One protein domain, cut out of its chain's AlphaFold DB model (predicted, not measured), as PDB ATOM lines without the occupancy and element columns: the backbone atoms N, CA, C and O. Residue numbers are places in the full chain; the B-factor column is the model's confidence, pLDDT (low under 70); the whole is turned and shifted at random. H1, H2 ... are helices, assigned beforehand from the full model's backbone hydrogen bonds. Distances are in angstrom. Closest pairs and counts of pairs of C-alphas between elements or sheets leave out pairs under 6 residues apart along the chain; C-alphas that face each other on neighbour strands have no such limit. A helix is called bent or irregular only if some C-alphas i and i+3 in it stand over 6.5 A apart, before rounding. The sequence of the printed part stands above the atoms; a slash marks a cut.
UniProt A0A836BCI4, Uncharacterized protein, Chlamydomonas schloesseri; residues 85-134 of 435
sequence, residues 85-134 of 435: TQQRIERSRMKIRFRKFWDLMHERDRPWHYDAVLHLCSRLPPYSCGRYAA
ATOM      1  N   THR A  85     -29.165  -5.533 -34.294       90.69
ATOM      2  CA  THR A  85     -27.763  -5.267 -33.949       90.69
ATOM      3  C   THR A  85     -27.218  -4.042 -34.678       90.69
ATOM      4  O   THR A  85     -26.497  -3.253 -34.058       90.69
ATOM      5  N   GLN A  86     -27.583  -3.815 -35.946       87.50
ATOM      6  CA  GLN A  86     -27.211  -2.583 -36.656       87.50
ATOM      7  C   GLN A  86     -27.756  -1.342 -35.938       87.50
ATOM      8  O   GLN A  86     -26.977  -0.453 -35.582       87.50
ATOM      9  N   GLN A  87     -29.049  -1.324 -35.600       84.50
ATOM     10  CA  GLN A  87     -29.671  -0.227 -34.853       84.50
ATOM     11  C   GLN A  87     -29.033  -0.032 -33.467       84.50
ATOM     12  O   GLN A  87     -28.812   1.100 -33.022       84.50
ATOM     13  N   ARG A  88     -28.671  -1.117 -32.768       86.19
ATOM     14  CA  ARG A  88     -27.990  -1.055 -31.464       86.19
ATOM     15  C   ARG A  88     -26.580  -0.473 -31.571       86.19
ATOM     16  O   ARG A  88     -26.183   0.332 -30.717       86.19
ATOM     17  N   ILE A  89     -25.824  -0.852 -32.601       88.31
ATOM     18  CA  ILE A  89     -24.499  -0.291 -32.897       88.31
ATOM     19  C   ILE A  89     -24.629   1.198 -33.233       88.31
ATOM     20  O   ILE A  89     -23.883   2.013 -32.685       88.31
ATOM     21  N   GLU A  90     -25.591   1.578 -34.072       85.50
ATOM     22  CA  GLU A  90     -25.848   2.974 -34.432       85.50
ATOM     23  C   GLU A  90     -26.243   3.817 -33.221       85.50
ATOM     24  O   GLU A  90     -25.614   4.845 -32.961       85.50
ATOM     25  N   ARG A  91     -27.185   3.344 -32.395       82.94
ATOM     26  CA  ARG A  91     -27.566   4.007 -31.141       82.94
ATOM     27  C   ARG A  91     -26.365   4.177 -30.209       82.94
ATOM     28  O   ARG A  91     -26.211   5.233 -29.596       82.94
ATOM     29  N   SER A  92     -25.486   3.176 -30.123       88.62
ATOM     30  CA  SER A  92     -24.269   3.249 -29.302       88.62
ATOM     31  C   SER A  92     -23.275   4.282 -29.844       88.62
ATOM     32  O   SER A  92     -22.745   5.092 -29.081       88.62
ATOM     33  N   ARG A  93     -23.075   4.329 -31.168       88.62
ATOM     34  CA  ARG A  93     -22.249   5.348 -31.841       88.62
ATOM     35  C   ARG A  93     -22.808   6.753 -31.628       88.62
ATOM     36  O   ARG A  93     -22.052   7.666 -31.299       88.62
ATOM     37  N   MET A  94     -24.123   6.926 -31.755       87.12
ATOM     38  CA  MET A  94     -24.802   8.197 -31.503       87.12
ATOM     39  C   MET A  94     -24.679   8.617 -30.041       87.12
ATOM     40  O   MET A  94     -24.370   9.775 -29.776       87.12
ATOM     41  N   LYS A  95     -24.828   7.687 -29.089       89.12
ATOM     42  CA  LYS A  95     -24.643   7.968 -27.659       89.12
ATOM     43  C   LYS A  95     -23.238   8.461 -27.343       89.12
ATOM     44  O   LYS A  95     -23.085   9.391 -26.561       89.12
ATOM     45  N   ILE A  96     -22.217   7.871 -27.959       90.31
ATOM     46  CA  ILE A  96     -20.830   8.320 -27.795       90.31
ATOM     47  C   ILE A  96     -20.646   9.710 -28.424       90.31
ATOM     48  O   ILE A  96     -20.145  10.618 -27.762       90.31
ATOM     49  N   ARG A  97     -21.105   9.900 -29.668       90.31
ATOM     50  CA  ARG A  97     -20.951  11.157 -30.421       90.31
ATOM     51  C   ARG A  97     -21.707  12.332 -29.793       90.31
ATOM     52  O   ARG A  97     -21.201  13.450 -29.788       90.31
ATOM     53  N   PHE A  98     -22.893  12.082 -29.247       94.38
ATOM     54  CA  PHE A  98     -23.795  13.090 -28.688       94.38
ATOM     55  C   PHE A  98     -23.972  12.961 -27.177       94.38
ATOM     56  O   PHE A  98     -24.961  13.449 -26.639       94.38
ATOM     57  N   ARG A  99     -23.002  12.367 -26.463       95.56
ATOM     58  CA  ARG A  99     -23.070  12.170 -25.001       95.56
ATOM     59  C   ARG A  99     -23.462  13.446 -24.250       95.56
ATOM     60  O   ARG A  99     -24.211  13.392 -23.287       95.56
ATOM     61  N   LYS A 100     -22.989  14.596 -24.734       96.19
ATOM     62  CA  LYS A 100     -23.268  15.929 -24.184       96.19
ATOM     63  C   LYS A 100     -24.729  16.372 -24.315       96.19
ATOM     64  O   LYS A 100     -25.188  17.158 -23.498       96.19
ATOM     65  N   PHE A 101     -25.431  15.920 -25.349       96.69
ATOM     66  CA  PHE A 101     -26.823  16.278 -25.628       96.69
ATOM     67  C   PHE A 101     -27.787  15.127 -25.343       96.69
ATOM     68  O   PHE A 101     -28.971  15.260 -25.623       96.69
ATOM     69  N   TRP A 102     -27.297  14.008 -24.801       93.88
ATOM     70  CA  TRP A 102     -28.073  12.778 -24.678       93.88
ATOM     71  C   TRP A 102     -29.377  12.986 -23.906       93.88
ATOM     72  O   TRP A 102     -30.431  12.592 -24.400       93.88
ATOM     73  N   ASP A 103     -29.312  13.680 -22.769       94.81
ATOM     74  CA  ASP A 103     -30.486  13.965 -21.938       94.81
ATOM     75  C   ASP A 103     -31.486  14.879 -22.659       94.81
ATOM     76  O   ASP A 103     -32.689  14.653 -22.601       94.81
ATOM     77  N   LEU A 104     -30.991  15.867 -23.415       94.94
ATOM     78  CA  LEU A 104     -31.828  16.769 -24.214       94.94
ATOM     79  C   LEU A 104     -32.546  16.023 -25.348       94.94
ATOM     80  O   LEU A 104     -33.709  16.298 -25.624       94.94
ATOM     81  N   MET A 105     -31.857  15.084 -26.004       93.75
ATOM     82  CA  MET A 105     -32.406  14.276 -27.099       93.75
ATOM     83  C   MET A 105     -33.444  13.249 -26.628       93.75
ATOM     84  O   MET A 105     -34.260  12.819 -27.435       93.75
ATOM     85  N   HIS A 106     -33.409  12.843 -25.356       91.75
ATOM     86  CA  HIS A 106     -34.320  11.847 -24.775       91.75
ATOM     87  C   HIS A 106     -35.310  12.469 -23.780       91.75
ATOM     88  O   HIS A 106     -35.887  11.767 -22.950       91.75
ATOM     89  N   GLU A 107     -35.516  13.785 -23.853       93.31
ATOM     90  CA  GLU A 107     -36.513  14.478 -23.044       93.31
ATOM     91  C   GLU A 107     -37.917  13.989 -23.443       93.31
ATOM     92  O   GLU A 107     -38.383  14.241 -24.556       93.31
ATOM     93  N   ARG A 108     -38.591  13.268 -22.533       90.25
ATOM     94  CA  ARG A 108     -39.879  12.594 -22.792       90.25
ATOM     95  C   ARG A 108     -40.964  13.552 -23.285       90.25
ATOM     96  O   ARG A 108     -41.754  13.184 -24.150       90.25
ATOM     97  N   ASP A 109     -40.963  14.779 -22.775       87.44
ATOM     98  CA  ASP A 109     -41.954  15.802 -23.122       87.44
ATOM     99  C   ASP A 109     -41.656  16.484 -24.465       87.44
ATOM    100  O   ASP A 109     -42.478  17.239 -24.989       87.44
ATOM    101  N   ARG A 110     -40.461  16.262 -25.029       90.06
ATOM    102  CA  ARG A 110     -39.977  16.924 -26.248       90.06
ATOM    103  C   ARG A 110     -39.254  15.936 -27.165       90.06
ATOM    104  O   ARG A 110     -38.091  16.152 -27.503       90.06
ATOM    105  N   PRO A 111     -39.945  14.886 -27.635       89.69
ATOM    106  CA  PRO A 111     -39.351  13.861 -28.500       89.69
ATOM    107  C   PRO A 111     -38.732  14.434 -29.790       89.69
ATOM    108  O   PRO A 111     -37.733  13.917 -30.277       89.69
ATOM    109  N   TRP A 112     -39.252  15.557 -30.297       93.31
ATOM    110  CA  TRP A 112     -38.714  16.254 -31.473       93.31
ATOM    111  C   TRP A 112     -37.308  16.852 -31.267       93.31
ATOM    112  O   TRP A 112     -36.634  17.188 -32.243       93.31
ATOM    113  N   HIS A 113     -36.826  16.985 -30.022       94.75
ATOM    114  CA  HIS A 113     -35.447  17.406 -29.755       94.75
ATOM    115  C   HIS A 113     -34.424  16.443 -30.364       94.75
ATOM    116  O   HIS A 113     -33.347  16.890 -30.761       94.75
ATOM    117  N   TYR A 114     -34.746  15.149 -30.453       93.88
ATOM    118  CA  TYR A 114     -33.859  14.146 -31.033       93.88
ATOM    119  C   TYR A 114     -33.473  14.507 -32.475       93.88
ATOM    120  O   TYR A 114     -32.290  14.704 -32.772       93.88
ATOM    121  N   ASP A 115     -34.472  14.671 -33.345       92.06
ATOM    122  CA  ASP A 115     -34.262  14.966 -34.766       92.06
ATOM    123  C   ASP A 115     -33.642  16.346 -34.972       92.06
ATOM    124  O   ASP A 115     -32.738  16.506 -35.794       92.06
ATOM    125  N   ALA A 116     -34.060  17.330 -34.172       94.75
ATOM    126  CA  ALA A 116     -33.503  18.674 -34.217       94.75
ATOM    127  C   ALA A 116     -32.000  18.689 -33.893       94.75
ATOM    128  O   ALA A 116     -31.204  19.255 -34.641       94.75
ATOM    129  N   VAL A 117     -31.578  18.048 -32.797       96.12
ATOM    130  CA  VAL A 117     -30.155  17.987 -32.418       96.12
ATOM    131  C   VAL A 117     -29.354  17.198 -33.450       96.12
ATOM    132  O   VAL A 117     -28.240  17.607 -33.797       96.12
ATOM    133  N   LEU A 118     -29.915  16.099 -33.962       94.81
ATOM    134  CA  LEU A 118     -29.272  15.293 -34.990       94.81
ATOM    135  C   LEU A 118     -29.046  16.107 -36.267       94.81
ATOM    136  O   LEU A 118     -27.933  16.110 -36.796       94.81
ATOM    137  N   HIS A 119     -30.061  16.835 -36.731       94.31
ATOM    138  CA  HIS A 119     -29.961  17.716 -37.891       94.31
ATOM    139  C   HIS A 119     -28.847  18.750 -37.714       94.31
ATOM    140  O   HIS A 119     -27.890  18.773 -38.492       94.31
ATOM    141  N   LEU A 120     -28.900  19.515 -36.618       95.31
ATOM    142  CA  LEU A 120     -27.955  20.602 -36.350       95.31
ATOM    143  C   LEU A 120     -26.504  20.131 -36.203       95.31
ATOM    144  O   LEU A 120     -25.586  20.841 -36.607       95.31
ATOM    145  N   CYS A 121     -26.278  18.952 -35.616       96.31
ATOM    146  CA  CYS A 121     -24.926  18.474 -35.320       96.31
ATOM    147  C   CYS A 121     -24.366  17.468 -36.340       96.31
ATOM    148  O   CYS A 121     -23.191  17.096 -36.226       96.31
ATOM    149  N   SER A 122     -25.173  16.968 -37.284       94.12
ATOM    150  CA  SER A 122     -24.711  15.952 -38.244       94.12
ATOM    151  C   SER A 122     -25.167  16.101 -39.692       94.12
ATOM    152  O   SER A 122     -24.511  15.511 -40.548       94.12
ATOM    153  N   ARG A 123     -26.240  16.848 -39.979       94.31
ATOM    154  CA  ARG A 123     -26.792  16.973 -41.342       94.31
ATOM    155  C   ARG A 123     -26.489  18.319 -41.999       94.31
ATOM    156  O   ARG A 123     -26.488  18.403 -43.222       94.31
ATOM    157  N   LEU A 124     -26.202  19.355 -41.211       95.44
ATOM    158  CA  LEU A 124     -25.769  20.656 -41.726       95.44
ATOM    159  C   LEU A 124     -24.368  20.597 -42.375       95.44
ATOM    160  O   LEU A 124     -23.613  19.647 -42.143       95.44
ATOM    161  N   PRO A 125     -23.957  21.632 -43.138       96.62
ATOM    162  CA  PRO A 125     -22.590  21.734 -43.641       96.62
ATOM    163  C   PRO A 125     -21.537  21.560 -42.527       96.62
ATOM    164  O   PRO A 125     -21.775  21.980 -41.388       96.62
ATOM    165  N   PRO A 126     -20.349  20.987 -42.822       96.69
ATOM    166  CA  PRO A 126     -19.372  20.602 -41.798       96.69
ATOM    167  C   PRO A 126     -18.977  21.725 -40.835       96.69
ATOM    168  O   PRO A 126     -18.826  21.486 -39.636       96.69
ATOM    169  N   TYR A 127     -18.857  22.957 -41.342       97.06
ATOM    170  CA  TYR A 127     -18.583  24.129 -40.513       97.06
ATOM    171  C   TYR A 127     -19.671  24.324 -39.448       97.06
ATOM    172  O   TYR A 127     -19.371  24.337 -38.254       97.06
ATOM    173  N   SER A 128     -20.935  24.417 -39.863       97.25
ATOM    174  CA  SER A 128     -22.080  24.671 -38.987       97.25
ATOM    175  C   SER A 128     -22.275  23.527 -37.990       97.25
ATOM    176  O   SER A 128     -22.407  23.782 -36.791       97.25
ATOM    177  N   CYS A 129     -22.157  22.271 -38.444       96.44
ATOM    178  CA  CYS A 129     -22.161  21.091 -37.570       96.44
ATOM    179  C   CYS A 129     -21.101  21.181 -36.469       96.44
ATOM    180  O   CYS A 129     -21.405  20.958 -35.298       96.44
ATOM    181  N   GLY A 130     -19.860  21.539 -36.822       96.62
ATOM    182  CA  GLY A 130     -18.775  21.700 -35.854       96.62
ATOM    183  C   GLY A 130     -19.074  22.784 -34.815       96.62
ATOM    184  O   GLY A 130     -18.815  22.592 -33.625       96.62
ATOM    185  N   ARG A 131     -19.686  23.901 -35.237       97.81
ATOM    186  CA  ARG A 131     -20.102  24.984 -34.329       97.81
ATOM    187  C   ARG A 131     -21.208  24.532 -33.376       97.81
ATOM    188  O   ARG A 131     -21.090  24.787 -32.180       97.81
ATOM    189  N   TYR A 132     -22.236  23.841 -33.869       97.69
ATOM    190  CA  TYR A 132     -23.323  23.319 -33.033       97.69
ATOM    191  C   TYR A 132     -22.859  22.209 -32.089       97.69
ATOM    192  O   TYR A 132     -23.199  22.239 -30.910       97.69
ATOM    193  N   ALA A 133     -22.016  21.283 -32.544       96.44
ATOM    194  CA  ALA A 133     -21.470  20.226 -31.692       96.44
ATOM    195  C   ALA A 133     -20.617  20.782 -30.532       96.44
ATOM    196  O   ALA A 133     -20.569  20.195 -29.448       96.44
ATOM    197  N   ALA A 134     -19.973  21.939 -30.728       97.00
ATOM    198  CA  ALA A 134     -19.151  22.580 -29.707       97.00
ATOM    199  C   ALA A 134     -19.967  23.251 -28.579       97.00
ATOM    200  O   ALA A 134     -19.466  23.378 -27.455       97.00
TER     201      ALA A 134
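AT A GLANCE: This is residues 85 to 134 of the 435 residues of an uncharacterized protein of Chlamydomonas schloesseri (UniProt A0A836BCI4). Helix H3 forms the middle of this small domain, with H2 packed on its first part and H4 on its last part, while H1 leads into H2 as an arm whose residues 85 to 93 stick out. H2 folds back into H3, and H3 into H4, as two helical hairpins. The printed part has 50 residues with four named helices in the order H1, H2, H3, H4 and no named strand: the class is all helix. It is compact, with a radius of gyration of the C-alphas of 11.1 A and spans of 30 by 27 by 16 A.

HOW THE PARTS SIT: Start at H1, residues 85 to 97, which is close to but not clearly touching H2, residues 99 to 105; the closest C-alphas, of Lys 95 and Trp 102, are 6.6 A apart. Their lines are only just about perpendicular, at 72 degrees. Next, H2 touches H3, residues 113 to 123, in a hairpin at a steep tilt of 43 degrees, opposite ways; look at Met 105 and Tyr 114, whose C-alphas are the closest, 4.2 A apart. H3 then touches H4, residues 126 to 134, in a hairpin at a steep tilt of 45 degrees, opposite ways, with the C-alphas of Cys 121 and Cys 129 closest at 4.4 A. H1 is apart from H3 and H4, and H2 is apart from H4. In H1, H3 and H4 every O i to N i+4 pair is within hydrogen-bond range; in H2 1 of 3 is, beside 3 of 4 O i to N i+3 pairs.

IN THESE COORDINATES: Find C-alpha 85 at (-27.763, -5.267, -33.949); from there H1 runs 18.1 A to Arg 97. H2, Arg 99 to Met 105, spans 9.8 A and is irregular, with C-alphas 100 and 103 7.8 A apart. H3 begins at C-alpha 113, (-35.447, 17.406, -29.755), and runs 14.5 A to Arg 123. H4 runs 12.3 A from Pro 126 to C-alpha 134 at (-19.151, 22.580, -29.707).

THE WHOLE: The C-alphas of Thr 85 and Tyr 127, the two farthest apart, are 31.5 A from each other. The links H1 to H2 and H3 to H4 are tight; that from H2 to H3 is short, and its residues 107 to 112 stand free. The printed part has no cut, and no printed residue is under 70 in pLDDT.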